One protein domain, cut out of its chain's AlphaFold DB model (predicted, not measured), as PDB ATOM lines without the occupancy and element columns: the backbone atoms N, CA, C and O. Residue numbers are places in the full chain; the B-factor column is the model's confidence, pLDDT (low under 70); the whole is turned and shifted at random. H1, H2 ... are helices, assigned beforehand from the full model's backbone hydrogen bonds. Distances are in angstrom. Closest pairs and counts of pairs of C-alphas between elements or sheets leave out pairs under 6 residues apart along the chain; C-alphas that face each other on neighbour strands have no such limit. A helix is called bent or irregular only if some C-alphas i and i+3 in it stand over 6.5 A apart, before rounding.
ATOM      1  N   GLU A   8     116.839 189.428 179.180       96.44
ATOM      2  CA  GLU A   8     118.040 190.234 178.912       96.44
ATOM      3  C   GLU A   8     119.319 189.416 179.136       96.44
ATOM      4  O   GLU A   8     120.230 189.438 178.305       96.44
ATOM      5  N   GLU A   9     119.358 188.601 180.194       96.44
ATOM      6  CA  GLU A   9     120.475 187.690 180.466       96.44
ATOM      7  C   GLU A   9     120.628 186.627 179.369       96.44
ATOM      8  O   GLU A   9     121.748 186.271 179.001       96.44
ATOM      9  N   VAL A  10     119.521 186.138 178.793       95.94
ATOM     10  CA  VAL A  10     119.558 185.211 177.645       95.94
ATOM     11  C   VAL A  10     120.166 185.879 176.409       95.94
ATOM     12  O   VAL A  10     120.946 185.243 175.695       95.94
ATOM     13  N   ILE A  11     119.824 187.144 176.145       96.44
ATOM     14  CA  ILE A  11     120.369 187.911 175.015       96.44
ATOM     15  C   ILE A  11     121.870 188.146 175.210       96.44
ATOM     16  O   ILE A  11     122.651 187.870 174.298       96.44
ATOM     17  N   LEU A  12     122.289 188.579 176.402       95.62
ATOM     18  CA  LEU A  12     123.702 188.785 176.731       95.62
ATOM     19  C   LEU A  12     124.504 187.483 176.632       95.62
ATOM     20  O   LEU A  12     125.579 187.470 176.034       95.62
ATOM     21  N   LEU A  13     123.950 186.371 177.127       94.56
ATOM     22  CA  LEU A  13     124.549 185.048 176.972       94.56
ATOM     23  C   LEU A  13     124.714 184.677 175.492       94.56
ATOM     24  O   LEU A  13     125.728 184.096 175.116       94.56
ATOM     25  N   ALA A  14     123.736 185.004 174.642       94.25
ATOM     26  CA  ALA A  14     123.845 184.770 173.207       94.25
ATOM     27  C   ALA A  14     124.951 185.616 172.569       94.25
ATOM     28  O   ALA A  14     125.716 185.094 171.759       94.25
ATOM     29  N   PHE A  15     125.068 186.892 172.947       95.25
ATOM     30  CA  PHE A  15     126.133 187.768 172.462       95.25
ATOM     31  C   PHE A  15     127.511 187.267 172.876       95.25
ATOM     32  O   PHE A  15     128.377 187.129 172.017       95.25
ATOM     33  N   GLU A  16     127.698 186.904 174.145       93.44
ATOM     34  CA  GLU A  16     128.948 186.310 174.629       93.44
ATOM     35  C   GLU A  16     129.271 185.023 173.860       93.44
ATOM     36  O   GLU A  16     130.380 184.824 173.365       93.44
ATOM     37  N   ARG A  17     128.269 184.156 173.705       91.19
ATOM     38  CA  ARG A  17     128.436 182.846 173.087       91.19
ATOM     39  C   ARG A  17     128.795 182.912 171.609       91.19
ATOM     40  O   ARG A  17     129.595 182.096 171.154       91.19
ATOM     41  N   PHE A  18     128.195 183.848 170.884       92.31
ATOM     42  CA  PHE A  18     128.488 184.103 169.480       92.31
ATOM     43  C   PHE A  18     129.673 185.063 169.287       92.31
ATOM     44  O   PHE A  18     130.116 185.240 168.158       92.31
ATOM     45  N   GLY A  19     130.218 185.668 170.347       93.56
ATOM     46  CA  GLY A  19     131.290 186.663 170.246       93.56
ATOM     47  C   GLY A  19     130.848 187.960 169.556       93.56
ATOM     48  O   GLY A  19     131.596 188.518 168.763       93.56
ATOM     49  N   ILE A  20     129.616 188.416 169.796       93.62
ATOM     50  CA  ILE A  20     129.060 189.636 169.192       93.62
ATOM     51  C   ILE A  20     129.510 190.853 170.014       93.62
ATOM     52  O   ILE A  20     128.976 191.115 171.096       93.62
ATOM     53  N   GLY A  21     130.487 191.596 169.485       92.69
ATOM     54  CA  GLY A  21     130.992 192.837 170.077       92.69
ATOM     55  C   GLY A  21     129.964 193.972 170.072       92.69
ATOM     56  O   GLY A  21     129.055 193.994 169.237       92.69
ATOM     57  N   GLU A  22     130.098 194.913 171.014       93.44
ATOM     58  CA  GLU A  22     129.179 196.054 171.201       93.44
ATOM     59  C   GLU A  22     128.951 196.849 169.908       93.44
ATOM     60  O   GLU A  22     127.849 197.331 169.654       93.44
ATOM     61  N   GLU A  23     129.966 196.925 169.049       94.31
ATOM     62  CA  GLU A  23     129.951 197.655 167.784       94.31
ATOM     63  C   GLU A  23     128.980 197.100 166.729       94.31
ATOM     64  O   GLU A  23     128.596 197.839 165.826       94.31
ATOM     65  N   ILE A  24     128.568 195.829 166.831       93.44
ATOM     66  CA  ILE A  24     127.638 195.179 165.886       93.44
ATOM     67  C   ILE A  24     126.344 194.680 166.538       93.44
ATOM     68  O   ILE A  24     125.488 194.120 165.847       93.44
ATOM     69  N   GLN A  25     126.167 194.862 167.850       94.62
ATOM     70  CA  GLN A  25     124.981 194.371 168.562       94.62
ATOM     71  C   GLN A  25     123.688 194.981 168.016       94.62
ATOM     72  O   GLN A  25     122.731 194.247 167.771       94.62
ATOM     73  N   GLU A  26     123.659 196.294 167.772       95.25
ATOM     74  CA  GLU A  26     122.471 196.977 167.239       95.25
ATOM     75  C   GLU A  26     122.068 196.417 165.866       95.25
ATOM     76  O   GLU A  26     120.918 196.015 165.666       95.25
ATOM     77  N   ASP A  27     123.030 196.297 164.949       94.38
ATOM     78  CA  ASP A  27     122.812 195.736 163.613       94.38
ATOM     79  C   ASP A  27     122.346 194.277 163.671       94.38
ATOM     80  O   ASP A  27     121.477 193.858 162.897       94.38
ATOM     81  N   TYR A  28     122.905 193.486 164.589       92.88
ATOM     82  CA  TYR A  28     122.515 192.094 164.778       92.88
ATOM     83  C   TYR A  28     121.074 191.975 165.292       92.88
ATOM     84  O   TYR A  28     120.281 191.209 164.736       92.88
ATOM     85  N   VAL A  29     120.702 192.777 166.293       94.81
ATOM     86  CA  VAL A  29     119.332 192.835 166.826       94.81
ATOM     87  C   VAL A  29     118.344 193.261 165.743       94.81
ATOM     88  O   VAL A  29     117.308 192.616 165.562       94.81
ATOM     89  N   LEU A  30     118.672 194.307 164.981       94.62
ATOM     90  CA  LEU A  30     117.833 194.790 163.888       94.62
ATOM     91  C   LEU A  30     117.603 193.695 162.836       94.62
ATOM     92  O   LEU A  30     116.469 193.461 162.404       94.62
ATOM     93  N   ARG A  31     118.662 192.974 162.454       92.50
ATOM     94  CA  ARG A  31     118.569 191.842 161.522       92.50
ATOM     95  C   ARG A  31     117.688 190.722 162.071       92.50
ATOM     96  O   ARG A  31     116.828 190.234 161.343       92.50
ATOM     97  N   GLU A  32     117.836 190.344 163.336       91.81
ATOM     98  CA  GLU A  32     117.016 189.280 163.928       91.81
ATOM     99  C   GLU A  32     115.528 189.634 163.989       91.81
ATOM    100  O   GLU A  32     114.682 188.809 163.630       91.81
ATOM    101  N   LEU A  33     115.195 190.869 164.367       93.00
ATOM    102  CA  LEU A  33     113.807 191.331 164.408       93.00
ATOM    103  C   LEU A  33     113.207 191.503 163.006       93.00
ATOM    104  O   LEU A  33     112.027 191.215 162.810       93.00
ATOM    105  N   SER A  34     114.002 191.922 162.017       90.94
ATOM    106  CA  SER A  34     113.535 192.089 160.631       90.94
ATOM    107  C   SER A  34     113.314 190.766 159.885       90.94
ATOM    108  O   SER A  34     112.479 190.716 158.985       90.94
ATOM    109  N   ARG A  35     113.992 189.675 160.278       88.25
ATOM    110  CA  ARG A  35     113.850 188.347 159.644       88.25
ATOM    111  C   ARG A  35     112.445 187.755 159.749       88.25
ATOM    112  O   ARG A  35     112.031 187.056 158.834       88.25
ATOM    113  N   LEU A  36     111.752 187.981 160.868       89.69
ATOM    114  CA  LEU A  36     110.330 187.644 161.035       89.69
ATOM    115  C   LEU A  36     109.573 188.895 161.500       89.69
ATOM    116  O   LEU A  36     109.062 188.971 162.624       89.69
ATOM    117  N   HIS A  37     109.591 189.915 160.645       90.06
ATOM    118  CA  HIS A  37     109.007 191.224 160.923       90.06
ATOM    119  C   HIS A  37     107.505 191.157 161.243       90.06
ATOM    120  O   HIS A  37     106.996 192.013 161.966       90.06
ATOM    121  N   GLY A  38     106.791 190.154 160.737       91.12
ATOM    122  CA  GLY A  38     105.391 189.878 161.018       91.12
ATOM    123  C   GLY A  38     105.146 189.520 162.477       91.12
ATOM    124  O   GLY A  38     104.384 190.201 163.170       91.12
ATOM    125  N   TRP A  39     105.841 188.494 162.979       91.94
ATOM    126  CA  TRP A  39     105.788 188.131 164.398       91.94
ATOM    127  C   TRP A  39     106.301 189.249 165.306       91.94
ATOM    128  O   TRP A  39     105.654 189.560 166.308       91.94
ATOM    129  N   ALA A  40     107.412 189.897 164.943       93.94
ATOM    130  CA  ALA A  40     107.929 191.041 165.691       93.94
ATOM    131  C   ALA A  40     106.894 192.182 165.751       93.94
ATOM    132  O   ALA A  40     106.622 192.731 166.819       93.94
ATOM    133  N   GLY A  41     106.253 192.499 164.623       91.38
ATOM    134  CA  GLY A  41     105.196 193.503 164.530       91.38
ATOM    135  C   GLY A  41     103.986 193.172 165.403       91.38
ATOM    136  O   GLY A  41     103.521 194.029 166.156       91.38
ATOM    137  N   PHE A  42     103.516 191.921 165.370       90.62
ATOM    138  CA  PHE A  42     102.401 191.470 166.203       90.62
ATOM    139  C   PHE A  42     102.723 191.541 167.698       90.62
ATOM    140  O   PHE A  42     101.911 192.035 168.476       90.62
ATOM    141  N   ILE A  43     103.913 191.103 168.116       93.06
ATOM    142  CA  ILE A  43     104.326 191.147 169.527       93.06
ATOM    143  C   ILE A  43     104.493 192.593 169.996       93.06
ATOM    144  O   ILE A  43     104.030 192.948 171.080       93.06
ATOM    145  N   ARG A  44     105.055 193.467 169.154       93.19
ATOM    146  CA  ARG A  44     105.112 194.906 169.429       93.19
ATOM    147  C   ARG A  44     103.713 195.490 169.614       93.19
ATOM    148  O   ARG A  44     103.477 196.179 170.604       93.19
ATOM    149  N   TRP A  45     102.779 195.202 168.705       89.25
ATOM    150  CA  TRP A  45     101.386 195.631 168.842       89.25
ATOM    151  C   TRP A  45     100.774 195.105 170.145       89.25
ATOM    152  O   TRP A  45     100.277 195.889 170.953       89.25
ATOM    153  N   ARG A  46     100.904 193.804 170.413       89.12
ATOM    154  CA  ARG A  46     100.400 193.141 171.620       89.12
ATOM    155  C   ARG A  46     100.934 193.789 172.902       89.12
ATOM    156  O   ARG A  46     100.157 194.032 173.821       89.12
ATOM    157  N   SER A  47     102.221 194.137 172.943       91.62
ATOM    158  CA  SER A  47     102.843 194.823 174.085       91.62
ATOM    159  C   SER A  47     102.263 196.226 174.328       91.62
ATOM    160  O   SER A  47     102.193 196.691 175.468       91.62
ATOM    161  N   SER A  48     101.782 196.890 173.268       87.50
ATOM    162  CA  SER A  48     101.141 198.208 173.353       87.50
ATOM    163  C   SER A  48      99.674 198.141 173.799       87.50
ATOM    164  O   SER A  48      99.174 199.085 174.414       87.50
ATOM    165  N   VAL A  49      98.996 197.010 173.572       83.88
ATOM    166  CA  VAL A  49      97.591 196.787 173.943       83.88
ATOM    167  C   VAL A  49      97.520 195.997 175.252       83.88
ATOM    168  O   VAL A  49      97.234 194.803 175.278       83.88
ATOM    169  N   ARG A  50      97.764 196.680 176.379       78.50
ATOM    170  CA  ARG A  50      97.865 196.060 177.721       78.50
ATOM    171  C   ARG A  50      96.639 195.255 178.163       78.50
ATOM    172  O   ARG A  50      96.755 194.410 179.039       78.50
ATOM    173  N   GLU A  51      95.477 195.536 177.588       76.88
ATOM    174  CA  GLU A  51      94.203 194.887 177.925       76.88
ATOM    175  C   GLU A  51      93.880 193.700 177.016       76.88
ATOM    176  O   GLU A  51      92.887 193.007 177.232       76.88
ATOM    177  N   TYR A  52      94.712 193.448 176.002       80.00
ATOM    178  CA  TYR A  52      94.568 192.281 175.150       80.00
ATOM    179  C   TYR A  52      94.655 191.013 176.002       80.00
ATOM    180  O   TYR A  52      95.604 190.833 176.765       80.00
ATOM    181  N   TYR A  53      93.674 190.119 175.853       79.94
ATOM    182  CA  TYR A  53      93.499 188.945 176.713       79.94
ATOM    183  C   TYR A  53      94.797 188.156 176.942       79.94
ATOM    184  O   TYR A  53      95.169 187.867 178.082       79.94
ATOM    185  N   TRP A  54      95.530 187.850 175.866       84.25
ATOM    186  CA  TRP A  54      96.774 187.090 175.974       84.25
ATOM    187  C   TRP A  54      97.930 187.909 176.539       84.25
ATOM    188  O   TRP A  54      98.819 187.317 177.134       84.25
ATOM    189  N   GLN A  55      97.933 189.236 176.404       89.06
ATOM    190  CA  GLN A  55      98.945 190.078 177.047       89.06
ATOM    191  C   GLN A  55      98.738 190.151 178.560       89.06
ATOM    192  O   GLN A  55      99.708 190.121 179.307       89.06
ATOM    193  N   VAL A  56      97.483 190.187 179.016       85.06
ATOM    194  CA  VAL A  56      97.152 190.136 180.448       85.06
ATOM    195  C   VAL A  56      97.528 188.780 181.045       85.06
ATOM    196  O   VAL A  56      98.070 188.715 182.145       85.06
ATOM    197  N   ARG A  57      97.235 187.686 180.329       87.25
ATOM    198  CA  ARG A  57      97.455 186.321 180.828       87.25
ATOM    199  C   ARG A  57      98.907 185.850 180.700       87.25
ATOM    200  O   ARG A  57      99.375 185.112 181.560       87.25
ATOM    201  N   TYR A  58      99.589 186.256 179.634       89.50
ATOM    202  CA  TYR A  58     100.969 185.894 179.311       89.50
ATOM    203  C   TYR A  58     101.679 187.130 178.738       89.50
ATOM    204  O   TYR A  58     101.708 187.295 177.520       89.50
ATOM    205  N   PRO A  59     102.182 188.054 179.563       91.44
ATOM    206  CA  PRO A  59     102.847 189.245 179.047       91.44
ATOM    207  C   PRO A  59     104.058 188.853 178.197       91.44
ATOM    208  O   PRO A  59     104.809 187.954 178.567       91.44
ATOM    209  N   ALA A  60     104.196 189.499 177.042       92.81
ATOM    210  CA  ALA A  60     105.370 189.382 176.187       92.81
ATOM    211  C   ALA A  60     105.659 190.714 175.484       92.81
ATOM    212  O   ALA A  60     104.725 191.445 175.125       92.81
ATOM    213  N   ASP A  61     106.932 191.003 175.248       95.50
ATOM    214  CA  ASP A  61     107.396 192.106 174.415       95.50
ATOM    215  C   ASP A  61     108.512 191.684 173.435       95.50
ATOM    216  O   ASP A  61     108.742 190.499 173.175       95.50
ATOM    217  N   LEU A  62     109.146 192.666 172.786       96.00
ATOM    218  CA  LEU A  62     110.198 192.406 171.799       96.00
ATOM    219  C   LEU A  62     111.485 191.842 172.418       96.00
ATOM    220  O   LEU A  62     112.210 191.139 171.714       96.00
ATOM    221  N   VAL A  63     111.760 192.127 173.692       96.44
ATOM    222  CA  VAL A  63     112.922 191.605 174.420       96.44
ATOM    223  C   VAL A  63     112.706 190.117 174.686       96.44
ATOM    224  O   VAL A  63     113.559 189.309 174.319       96.44
ATOM    225  N   ASP A  64     111.521 189.735 175.176       95.44
ATOM    226  CA  ASP A  64     111.138 188.324 175.343       95.44
ATOM    227  C   ASP A  64     111.235 187.552 174.021       95.44
ATOM    228  O   ASP A  64     111.784 186.449 173.944       95.44
ATOM    229  N   TYR A  65     110.705 188.144 172.947       95.56
ATOM    230  CA  TYR A  65     110.715 187.528 171.625       95.56
ATOM    231  C   TYR A  65     112.135 187.294 171.106       95.56
ATOM    232  O   TYR A  65     112.450 186.200 170.625       95.56
ATOM    233  N   LEU A  66     112.999 188.306 171.216       96.44
ATOM    234  CA  LEU A  66     114.393 188.202 170.808       96.44
ATOM    235  C   LEU A  66     115.128 187.146 171.642       96.44
ATOM    236  O   LEU A  66     115.803 186.295 171.067       96.44
ATOM    237  N   ALA A  67     114.946 187.137 172.963       96.06
ATOM    238  CA  ALA A  67     115.545 186.148 173.855       96.06
ATOM    239  C   ALA A  67     115.187 184.712 173.446       96.06
ATOM    240  O   ALA A  67     116.075 183.870 173.295       96.06
ATOM    241  N   VAL A  68     113.907 184.432 173.171       93.94
ATOM    242  CA  VAL A  68     113.462 183.110 172.697       93.94
ATOM    243  C   VAL A  68     114.123 182.743 171.368       93.94
ATOM    244  O   VAL A  68     114.617 181.625 171.208       93.94
ATOM    245  N   ARG A  69     114.175 183.677 170.413       93.69
ATOM    246  CA  ARG A  69     114.831 183.438 169.119       93.69
ATOM    247  C   ARG A  69     116.311 183.122 169.270       93.69
ATOM    248  O   ARG A  69     116.801 182.183 168.639       93.69
ATOM    249  N   LEU A  70     117.021 183.882 170.097       93.88
ATOM    250  CA  LEU A  70     118.445 183.677 170.335       93.88
ATOM    251  C   LEU A  70     118.702 182.375 171.096       93.88
ATOM    252  O   LEU A  70     119.620 181.640 170.738       93.88
ATOM    253  N   ALA A  71     117.845 182.015 172.054       93.50
ATOM    254  CA  ALA A  71     117.901 180.725 172.737       93.50
ATOM    255  C   ALA A  71     117.755 179.547 171.764       93.50
ATOM    256  O   ALA A  71     118.539 178.593 171.809       93.50
ATOM    257  N   LEU A  72     116.786 179.615 170.846       91.88
ATOM    258  CA  LEU A  72     116.612 178.607 169.798       91.88
ATOM    259  C   LEU A  72     117.818 178.567 168.853       91.88
ATOM    260  O   LEU A  72     118.331 177.484 168.573       91.88
ATOM    261  N   SER A  73     118.308 179.733 168.427       90.69
ATOM    262  CA  SER A  73     119.463 179.852 167.528       90.69
ATOM    263  C   SER A  73     120.726 179.249 168.141       90.69
ATOM    264  O   SER A  73     121.406 178.469 167.482       90.69
ATOM    265  N   MET A  74     121.001 179.520 169.422       90.25
ATOM    266  CA  MET A  74     122.123 178.918 170.147       90.25
ATOM    267  C   MET A  74     122.045 177.386 170.149       90.25
ATOM    268  O   MET A  74     123.038 176.728 169.853       90.25
ATOM    269  N   ASN A  75     120.873 176.806 170.439       88.19
ATOM    270  CA  ASN A  75     120.719 175.346 170.460       88.19
ATOM    271  C   ASN A  75     120.825 174.715 169.068       88.19
ATOM    272  O   ASN A  75     121.306 173.590 168.954       88.19
ATOM    273  N   LEU A  76     120.322 175.394 168.032       88.94
ATOM    274  CA  LEU A  76     120.408 174.920 166.651       88.94
ATOM    275  C   LEU A  76     121.862 174.916 166.181       88.94
ATOM    276  O   LEU A  76     122.350 173.876 165.752       88.94
ATOM    277  N   LEU A  77     122.576 176.028 166.361       86.50
ATOM    278  CA  LEU A  77     123.979 176.152 165.962       86.50
ATOM    279  C   LEU A  77     124.913 175.240 166.774       86.50
ATOM    280  O   LEU A  77     125.887 174.743 166.229       86.50
ATOM    281  N   GLU A  78     124.607 174.950 168.046       79.12
ATOM    282  CA  GLU A  78     125.337 173.934 168.831       79.12
ATOM    283  C   GLU A  78     125.183 172.511 168.283       79.12
ATOM    284  O   GLU A  78     126.042 171.658 168.510       79.12
ATOM    285  N   ARG A  79     124.035 172.213 167.668       80.62
ATOM    286  CA  ARG A  79     123.717 170.874 167.160       80.62
ATOM    287  C   ARG A  79     124.148 170.687 165.719       80.62
ATOM    288  O   ARG A  79     124.277 169.536 165.300       80.62
ATOM    289  N   GLU A  80     124.342 171.783 164.997       79.94
ATOM    290  CA  GLU A  80     124.734 171.751 163.602       79.94
ATOM    291  C   GLU A  80     126.176 171.264 163.474       79.94
ATOM    292  O   GLU A  80     127.109 171.865 164.007       79.94
ATOM    293  N   ARG A  81     126.351 170.130 162.795       65.25
ATOM    294  CA  ARG A  81     127.665 169.495 162.616       65.25
ATOM    295  C   ARG A  81     128.327 169.893 161.303       65.25
ATOM    296  O   ARG A  81     129.487 169.553 161.100       65.25
ATOM    297  N   GLU A  82     127.600 170.593 160.435       71.25
ATOM    298  CA  GLU A  82     128.036 170.960 159.084       71.25
ATOM    299  C   GLU A  82     128.657 172.368 158.994       71.25
ATOM    300  O   GLU A  82     129.047 172.818 157.912       71.25
ATOM    301  N   LEU A  83     128.772 173.086 160.119       78.00
ATOM    302  CA  LEU A  83     129.451 174.381 160.149       78.00
ATOM    303  C   LEU A  83     130.975 174.198 160.020       78.00
ATOM    304  O   LEU A  83     131.543 173.361 160.722       78.00
ATOM    305  N   PRO A  84     131.658 175.000 159.178       80.94
ATOM    306  CA  PRO A  84     133.104 174.882 158.979       80.94
ATOM    307  C   PRO A  84     133.910 175.295 160.218       80.94
ATOM    308  O   PRO A  84     135.030 174.834 160.418       80.94
ATOM    309  N   VAL A  85     133.336 176.153 161.064       87.44
ATOM    310  CA  VAL A  85     133.907 176.605 162.335       87.44
ATOM    311  C   VAL A  85     132.815 176.709 163.397       87.44
ATOM    312  O   VAL A  85     131.632 176.829 163.073       87.44
ATOM    313  N   GLU A  86     133.201 176.690 164.678       87.44
ATOM    314  CA  GLU A  86     132.278 177.014 165.774       87.44
ATOM    315  C   GLU A  86     131.654 178.396 165.515       87.44
ATOM    316  O   GLU A  86     132.362 179.318 165.108       87.44
ATOM    317  N   ALA A  87     130.342 178.530 165.747       87.75
ATOM    318  CA  ALA A  87     129.533 179.709 165.434       87.75
ATOM    319  C   ALA A  87     129.867 180.940 166.305       87.75
ATOM    320  O   ALA A  87     129.035 181.418 167.073       87.75
ATOM    321  N   LYS A  88     131.094 181.447 166.181       91.31
ATOM    322  CA  LYS A  88     131.589 182.680 166.791       91.31
ATOM    323  C   LYS A  88     132.064 183.642 165.715       91.31
ATOM    324  O   LYS A  88     132.624 183.208 164.709       91.31
ATOM    325  N   VAL A  89     131.872 184.939 165.945       91.25
ATOM    326  CA  VAL A  89     132.268 185.998 165.006       91.25
ATOM    327  C   VAL A  89     133.765 185.928 164.707       91.25
ATOM    328  O   VAL A  89     134.127 185.878 163.536       91.25
ATOM    329  N   ASP A  90     134.619 185.834 165.727       92.69
ATOM    330  CA  ASP A  90     136.076 185.768 165.535       92.69
ATOM    331  C   ASP A  90     136.498 184.556 164.698       92.69
ATOM    332  O   ASP A  90     137.255 184.705 163.741       92.69
ATOM    333  N   ASN A  91     135.934 183.379 164.985       93.25
ATOM    334  CA  ASN A  91     136.215 182.158 164.230       93.25
ATOM    335  C   ASN A  91     135.744 182.271 162.774       93.25
ATOM    336  O   ASN A  91     136.405 181.776 161.867       93.25
ATOM    337  N   LEU A  92     134.599 182.917 162.531       90.88
ATOM    338  CA  LEU A  92     134.100 183.160 161.178       90.88
ATOM    339  C   LEU A  92     135.008 184.137 160.422       90.88
ATOM    340  O   LEU A  92     135.295 183.926 159.246       90.88
ATOM    341  N   VAL A  93     135.480 185.196 161.085       92.44
ATOM    342  CA  VAL A  93     136.427 186.159 160.509       92.44
ATOM    343  C   VAL A  93     137.769 185.491 160.206       92.44
ATOM    344  O   VAL A  93     138.336 185.735 159.140       92.44
ATOM    345  N   GLU A  94     138.269 184.643 161.103       95.62
ATOM    346  CA  GLU A  94     139.480 183.846 160.897       95.62
ATOM    347  C   GLU A  94     139.301 182.874 159.727       95.62
ATOM    348  O   GLU A  94     140.098 182.901 158.793       95.62
ATOM    349  N   PHE A  95     138.185 182.143 159.677       91.94
ATOM    350  CA  PHE A  95     137.847 181.261 158.559       91.94
ATOM    351  C   PHE A  95     137.825 181.992 157.214       91.94
ATOM    352  O   PHE A  95     138.399 181.501 156.247       91.94
ATOM    353  N   ILE A  96     137.213 183.181 157.143       93.69
ATOM    354  CA  ILE A  96     137.182 183.995 155.917       93.69
ATOM    355  C   ILE A  96     138.597 184.414 155.491       93.69
ATOM    356  O   ILE A  96     138.878 184.494 154.297       93.69
ATOM    357  N   ARG A  97     139.489 184.701 156.447       94.81
ATOM    358  CA  ARG A  97     140.876 185.096 156.158       94.81
ATOM    359  C   ARG A  97     141.741 183.918 155.721       94.81
ATOM    360  O   ARG A  97     142.568 184.094 154.834       94.81
ATOM    361  N   GLU A  98     141.573 182.761 156.352       93.38
ATOM    362  CA  GLU A  98     142.361 181.558 156.075       93.38
ATOM    363  C   GLU A  98     141.868 180.795 154.840       93.38
ATOM    364  O   GLU A  98     142.678 180.212 154.124       93.38
ATOM    365  N   ASN A  99     140.558 180.830 154.569       90.12
ATOM    366  CA  ASN A  99     139.896 180.077 153.500       90.12
ATOM    367  C   ASN A  99     138.982 180.988 152.651       90.12
ATOM    368  O   ASN A  99     137.771 180.745 152.553       90.12
ATOM    369  N   PRO A 100     139.514 182.061 152.036       90.81
ATOM    370  CA  PRO A 100     138.700 183.051 151.330       90.81
ATOM    371  C   PRO A 100     137.944 182.460 150.133       90.81
ATOM    372  O   PRO A 100     136.811 182.866 149.863       90.81
ATOM    373  N   GLU A 101     138.528 181.486 149.430       89.56
ATOM    374  CA  GLU A 101     137.889 180.809 148.300       89.56
ATOM    375  C   GLU A 101     136.657 180.011 148.740       89.56
ATOM    376  O   GLU A 101     135.591 180.108 148.125       89.56
ATOM    377  N   GLU A 102     136.786 179.253 149.832       88.38
ATOM    378  CA  GLU A 102     135.680 178.485 150.401       88.38
ATOM    379  C   GLU A 102     134.589 179.400 150.946       88.38
ATOM    380  O   GLU A 102     133.405 179.193 150.666       88.38
ATOM    381  N   ALA A 103     134.981 180.429 151.697       89.88
ATOM    382  CA  ALA A 103     134.055 181.390 152.268       89.88
ATOM    383  C   ALA A 103     133.219 182.083 151.182       89.88
ATOM    384  O   ALA A 103     131.996 182.193 151.328       89.88
ATOM    385  N   LEU A 104     133.846 182.487 150.069       90.50
ATOM    386  CA  LEU A 104     133.139 183.078 148.935       90.50
ATOM    387  C   LEU A 104     132.155 182.084 148.310       90.50
ATOM    388  O   LEU A 104     130.999 182.437 148.097       90.50
ATOM    389  N   LEU A 105     132.580 180.844 148.046       89.69
ATOM    390  CA  LEU A 105     131.712 179.829 147.443       89.69
ATOM    391  C   LEU A 105     130.515 179.485 148.332       89.69
ATOM    392  O   LEU A 105     129.393 179.420 147.831       89.69
ATOM    393  N   ARG A 106     130.727 179.328 149.644       89.50
ATOM    394  CA  ARG A 106     129.642 179.132 150.616       89.50
ATOM    395  C   ARG A 106     128.680 180.314 150.598       89.50
ATOM    396  O   ARG A 106     127.474 180.105 150.494       89.50
ATOM    397  N   TRP A 107     129.185 181.548 150.655       90.56
ATOM    398  CA  TRP A 107     128.332 182.736 150.619       90.56
ATOM    399  C   TRP A 107     127.523 182.819 149.323       90.56
ATOM    400  O   TRP A 107     126.309 182.987 149.380       90.56
ATOM    401  N   GLU A 108     128.152 182.658 148.162       90.25
ATOM    402  CA  GLU A 108     127.485 182.707 146.856       90.25
ATOM    403  C   GLU A 108     126.462 181.571 146.687       90.25
ATOM    404  O   GLU A 108     125.385 181.786 146.131       90.25
ATOM    405  N   PHE A 109     126.759 180.366 147.185       90.00
ATOM    406  CA  PHE A 109     125.837 179.230 147.147       90.00
ATOM    407  C   PHE A 109     124.620 179.452 148.050       90.00
ATOM    408  O   PHE A 109     123.492 179.477 147.558       90.00
ATOM    409  N   PHE A 110     124.832 179.698 149.347       88.50
ATOM    410  CA  PHE A 110     123.741 179.873 150.312       88.50
ATOM    411  C   PHE A 110     122.967 181.188 150.129       88.50
ATOM    412  O   PHE A 110     121.825 181.286 150.571       88.50
ATOM    413  N   SER A 111     123.541 182.188 149.447       88.62
ATOM    414  CA  SER A 111     122.817 183.402 149.027       88.62
ATOM    415  C   SER A 111     122.112 183.272 147.670       88.62
ATOM    416  O   SER A 111     121.477 184.228 147.229       88.62
ATOM    417  N   GLY A 112     122.210 182.116 147.001       87.56
ATOM    418  CA  GLY A 112     121.547 181.852 145.719       87.56
ATOM    419  C   GLY A 112     122.157 182.580 144.515       87.56
ATOM    420  O   GLY A 112     121.517 182.685 143.470       87.56
ATOM    421  N   LYS A 113     123.381 183.098 144.640       87.25
ATOM    422  CA  LYS A 113     124.106 183.817 143.578       87.25
ATOM    423  C   LYS A 113     125.003 182.914 142.727       87.25
ATOM    424  O   LYS A 113     125.445 183.319 141.651       87.25
ATOM    425  N   CYS A 114     125.244 181.684 143.178       89.31
ATOM    426  CA  CYS A 114     125.998 180.678 142.441       89.31
ATOM    427  C   CYS A 114     125.413 180.449 141.027       89.31
ATOM    428  O   CYS A 114     124.206 180.211 140.899       89.31
ATOM    429  N   PRO A 115     126.231 180.490 139.952       87.31
ATOM    430  CA  PRO A 115     125.776 180.160 138.608       87.31
ATOM    431  C   PRO A 115     125.110 178.772 138.564       87.31
ATOM    432  O   PRO A 115     125.717 177.799 139.021       87.31
ATOM    433  N   PRO A 116     123.907 178.626 137.968       86.56
ATOM    434  CA  PRO A 116     123.159 177.365 137.999       86.56
ATOM    435  C   PRO A 116     123.940 176.153 137.473       86.56
ATOM    436  O   PRO A 116     123.786 175.052 137.991       86.56
ATOM    437  N   GLY A 117     124.812 176.358 136.477       87.06
ATOM    438  CA  GLY A 117     125.647 175.299 135.902       87.06
ATOM    439  C   GLY A 117     126.711 174.738 136.853       87.06
ATOM    440  O   GLY A 117     127.207 173.644 136.610       87.06
ATOM    441  N   MET A 118     127.041 175.450 137.935       89.19
ATOM    442  CA  MET A 118     128.047 175.034 138.920       89.19
ATOM    443  C   MET A 118     127.460 174.734 140.302       89.19
ATOM    444  O   MET A 118     128.180 174.219 141.154       89.19
ATOM    445  N   ALA A 119     126.167 174.995 140.527       89.56
ATOM    446  CA  ALA A 119     125.521 174.852 141.833       89.56
ATOM    447  C   ALA A 119     125.718 173.459 142.451       89.56
ATOM    448  O   ALA A 119     126.122 173.366 143.603       89.56
ATOM    449  N   PHE A 120     125.530 172.393 141.668       89.88
ATOM    450  CA  PHE A 120     125.714 171.014 142.136       89.88
ATOM    451  C   PHE A 120     127.173 170.692 142.502       89.88
ATOM    452  O   PHE A 120     127.439 170.032 143.503       89.88
ATOM    453  N   GLU A 121     128.140 171.150 141.697       88.75
ATOM    454  CA  GLU A 121     129.562 170.915 141.986       88.75
ATOM    455  C   GLU A 121     130.017 171.681 143.235       88.75
ATOM    456  O   GLU A 121     130.781 171.133 144.031       88.75
ATOM    457  N   VAL A 122     129.524 172.911 143.416       89.00
ATOM    458  CA  VAL A 122     129.786 173.744 144.598       89.00
ATOM    459  C   VAL A 122     129.149 173.136 145.846       89.00
ATOM    460  O   VAL A 122     129.848 172.958 146.838       89.00
ATOM    461  N   GLU A 123     127.875 172.742 145.788       89.94
ATOM    462  CA  GLU A 123     127.171 172.063 146.887       89.94
ATOM    463  C   GLU A 123     127.925 170.813 147.343       89.94
ATOM    464  O   GLU A 123     128.235 170.657 148.523       89.94
ATOM    465  N   ARG A 124     128.294 169.948 146.391       87.12
ATOM    466  CA  ARG A 124     129.043 168.728 146.688       87.12
ATOM    467  C   ARG A 124     130.385 169.039 147.353       87.12
ATOM    468  O   ARG A 124     130.731 168.387 148.328       87.12
ATOM    469  N   SER A 125     131.122 170.035 146.858       85.62
ATOM    470  CA  SER A 125     132.412 170.430 147.442       85.62
ATOM    471  C   SER A 125     132.265 170.970 148.868       85.62
ATOM    472  O   SER A 125     133.104 170.675 149.713       85.62
ATOM    473  N   ILE A 126     131.193 171.723 149.143       84.44
ATOM    474  CA  ILE A 126     130.871 172.247 150.478       84.44
ATOM    475  C   ILE A 126     130.563 171.101 151.455       84.44
ATOM    476  O   ILE A 126     131.025 171.140 152.595       84.44
ATOM    477  N   LEU A 127     129.811 170.088 151.010       82.19
ATOM    478  CA  LEU A 127     129.446 168.917 151.817       82.19
ATOM    479  C   LEU A 127     130.625 167.964 152.060       82.19
ATOM    480  O   LEU A 127     130.726 167.367 153.128       82.19
ATOM    481  N   GLU A 128     131.512 167.809 151.074       80.44
ATOM    482  CA  GLU A 128     132.698 166.947 151.165       80.44
ATOM    483  C   GLU A 128     133.820 167.571 152.020       80.44
ATOM    484  O   GLU A 128     134.719 166.851 152.449       80.44
ATOM    485  N   GLY A 129     133.774 168.883 152.293       69.75
ATOM    486  CA  GLY A 129     134.773 169.587 153.110       69.75
ATOM    487  C   GLY A 129     136.150 169.732 152.448       69.75
ATOM    488  O   GLY A 129     137.108 170.134 153.101       69.75
ATOM    489  N   GLU A 130     136.259 169.414 151.156       67.62
ATOM    490  CA  GLU A 130     137.477 169.561 150.361       67.62
ATOM    491  C   GLU A 130     137.216 170.538 149.214       67.62
ATOM    492  O   GLU A 130     136.560 170.209 148.217       67.62
ATOM    493  N   LEU A 131     137.744 171.760 149.332       70.06
ATOM    494  CA  LEU A 131     137.708 172.703 148.225       70.06
ATOM    495  C   LEU A 131     138.778 172.337 147.202       70.06
ATOM    496  O   LEU A 131     139.979 172.470 147.445       70.06
ATOM    497  N   ARG A 132     138.359 171.890 146.021       69.75
ATOM    498  CA  ARG A 132     139.316 171.638 144.944       69.75
ATOM    499  C   ARG A 132     139.708 172.965 144.285       69.75
ATOM    500  O   ARG A 132     138.846 173.704 143.818       69.75
ATOM    501  N   TYR A 133     141.003 173.282 144.234       70.06
ATOM    502  CA  TYR A 133     141.517 174.549 143.680       70.06
ATOM    503  C   TYR A 133     141.075 174.810 142.221       70.06
ATOM    504  O   TYR A 133     140.827 175.949 141.811       70.06
ATOM    505  N   ASP A 134     140.908 173.746 141.433       82.19
ATOM    506  CA  ASP A 134     140.376 173.805 140.069       82.19
ATOM    507  C   ASP A 134     138.890 174.201 140.022       82.19
ATOM    508  O   ASP A 134     138.449 174.794 139.038       82.19
ATOM    509  N   LEU A 135     138.101 173.905 141.060       87.94
ATOM    510  CA  LEU A 135     136.698 174.308 141.143       87.94
ATOM    511  C   LEU A 135     136.569 175.822 141.311       87.94
ATOM    512  O   LEU A 135     135.800 176.439 140.578       87.94
ATOM    513  N   PHE A 136     137.332 176.424 142.227       89.06
ATOM    514  CA  PHE A 136     137.286 177.871 142.455       89.06
ATOM    515  C   PHE A 136     137.695 178.658 141.205       89.06
ATOM    516  O   PHE A 136     137.007 179.596 140.809       89.06
ATOM    517  N   THR A 137     138.770 178.233 140.535       89.12
ATOM    518  CA  THR A 137     139.239 178.882 139.299       89.12
ATOM    519  C   THR A 137     138.163 178.840 138.210       89.12
ATOM    520  O   THR A 137     137.801 179.881 137.662       89.12
ATOM    521  N   ARG A 138     137.577 177.658 137.961       90.50
ATOM    522  CA  ARG A 138     136.461 177.501 137.010       90.50
ATOM    523  C   ARG A 138     135.242 178.335 137.414       90.50
ATOM    524  O   ARG A 138     134.586 178.911 136.552       90.50
ATOM    525  N   TYR A 139     134.954 178.426 138.712       91.94
ATOM    526  CA  TYR A 139     133.851 179.227 139.235       91.94
ATOM    527  C   TYR A 139     134.033 180.716 138.953       91.94
ATOM    528  O   TYR A 139     133.101 181.358 138.474       91.94
ATOM    529  N   ILE A 140     135.221 181.272 139.207       91.25
ATOM    530  CA  ILE A 140     135.509 182.683 138.930       91.25
ATOM    531  C   ILE A 140     135.411 182.982 137.429       91.25
ATOM    532  O   ILE A 140     134.838 184.006 137.057       91.25
ATOM    533  N   GLU A 141     135.903 182.088 136.569       90.25
ATOM    534  CA  GLU A 141     135.775 182.230 135.113       90.25
ATOM    535  C   GLU A 141     134.308 182.224 134.665       90.25
ATOM    536  O   GLU A 141     133.868 183.140 133.965       90.25
ATOM    537  N   GLU A 142     133.524 181.235 135.104       89.62
ATOM    538  CA  GLU A 142     132.108 181.128 134.738       89.62
ATOM    539  C   GLU A 142     131.297 182.307 135.290       89.62
ATOM    540  O   GLU A 142     130.453 182.877 134.590       89.62
ATOM    541  N   ARG A 143     131.591 182.738 136.521       88.69
ATOM    542  CA  ARG A 143     131.000 183.932 137.127       88.69
ATOM    543  C   ARG A 143     131.308 185.176 136.298       88.69
ATOM    544  O   ARG A 143     130.374 185.891 135.939       88.69
ATOM    545  N   ALA A 144     132.572 185.414 135.950       88.56
ATOM    546  CA  ALA A 144     132.977 186.576 135.163       88.56
ATOM    547  C   ALA A 144     132.318 186.587 133.774       88.56
ATOM    548  O   ALA A 144     131.860 187.634 133.309       88.56
ATOM    549  N   ILE A 145     132.212 185.424 133.120       88.94
ATOM    550  CA  ILE A 145     131.506 185.274 131.840       88.94
ATOM    551  C   ILE A 145     130.013 185.587 132.008       88.94
ATOM    552  O   ILE A 145     129.444 186.327 131.200       88.94
ATOM    553  N   SER A 146     129.375 185.044 133.046       86.38
ATOM    554  CA  SER A 146     127.956 185.254 133.347       86.38
ATOM    555  C   SER A 146     127.642 186.726 133.645       86.38
ATOM    556  O   SER A 146     126.735 187.301 133.036       86.38
ATOM    557  N   GLU A 147     128.434 187.373 134.504       85.94
ATOM    558  CA  GLU A 147     128.314 188.795 134.844       85.94
ATOM    559  C   GLU A 147     128.573 189.695 133.630       85.94
ATOM    560  O   GLU A 147     127.794 190.615 133.373       85.94
TER     561      GLU A 147
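This is residues 8 to 147 of the 789 residues of the protein "DUF2309 domain-containing protein" of Aquificaceae bacterium (UniProt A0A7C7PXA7). Two loose groups of helices are set one after the other along an elongated body. In the first, the longest helix, H5, has H1 at its side and H2 and H3 at its early residues, with little H4 at the far end of the body; in the second, H8 packs on H7, H6 meets H7 at a corner, and H9 is near H7 and H8. The groups are joined by residues 80 to 88 and come near each other where the end of H1 meets the start of H6. The printed part has 140 residues with nine named helices, H1 to H9 in order along the chain, and no named strand; the class is all helix. The whole is loose, with a radius of gyration of the C-alphas of 19.8 A, and a rod in outline, spanning 63 by 29 by 27 A.

The printed part begins with H1, residues 8 to 18, whose first C-alpha, that of Glu 8, is at (118.040, 190.234, 178.912). H2, residues 22 to 35, is 20.7 A from first to last C-alpha; it is irregular, with C-alphas 23 and 26 standing 7.5 A apart against about 5 A in a regular helix. H3 holds residues 37 to 48 and measures 16.3 A, and H4 is a short helix of residues 53 to 57. H5, residues 62 to 79, is the longest helix at 25.8 A, beginning at C-alpha 62 at (110.198, 192.406, 171.799). H6 follows with residues 89 to 98, then H7 with residues 100 to 110, 15.3 A long, and H8 with residues 119 to 128. H9, residues 133 to 147, is 21.3 A long and ends at C-alpha 147 at (128.314, 188.795, 134.844).

H5 is the hub, touching three other helices. H1 touches it with the C-alphas of Ile 11 and Ala 67 closest at 5.3 A, the two running the same way at a shallow tilt of 34 degrees, only just short of steep. H2 only just touches H5, with 3 pairs of C-alphas within 8 A; the closest are those of Leu 33 and Leu 66, 7.1 A apart, and the lines are about perpendicular at 85 degrees. H3 touches H5 with residues 40 to 44 alone, the C-alphas of Arg 44 and Leu 62 being closest at 6.1 A, at a steep tilt of 38 degrees, opposite ways. H4 touches no helix but is near H3, its Gln 55 and Arg 46 of H3 having the closest C-alphas, 6.4 A apart. H1 and H6 are close but not clearly touching, with the C-alphas of Phe 18 and Val 89 closest at 6.2 A. H6 and H7 only just touch, with 3 pairs of C-alphas within 8 A, and only at the corner by their link; the closest C-alphas are those of Ile 96 and Ala 103, 5.5 A apart. H7 touches H8 at a steep tilt of 60 degrees, opposite ways, with the C-alphas of Phe 109 and Ala 119 closest at 6.9 A. H9 is close to H7 but not clearly touching it, the C-alphas of Glu 101 and Phe 136 being closest at 6.6 A. H9 is also close to H8 but not clearly touching it, with the C-alphas of Val 122 and Leu 135 closest at 7.7 A. Among the pairs that are apart are H5 and H6, H5 and H7, and H4 and H9. In H1 and H3 to H9 every O i to N i+4 pair is within hydrogen-bond range; in H2, 8 of 10 are.

The two C-alphas farthest apart are those of Glu 51 and Asp 134, at 63.3 A. The printed part runs from residue 8 to 147 with no cut. No link is long; those from H5 to H6 and from H7 to H8 are short, and the others are tight. The mean pLDDT of the printed part is 89.0, and residues 81, 129, 130 and 132 of the model are under 70.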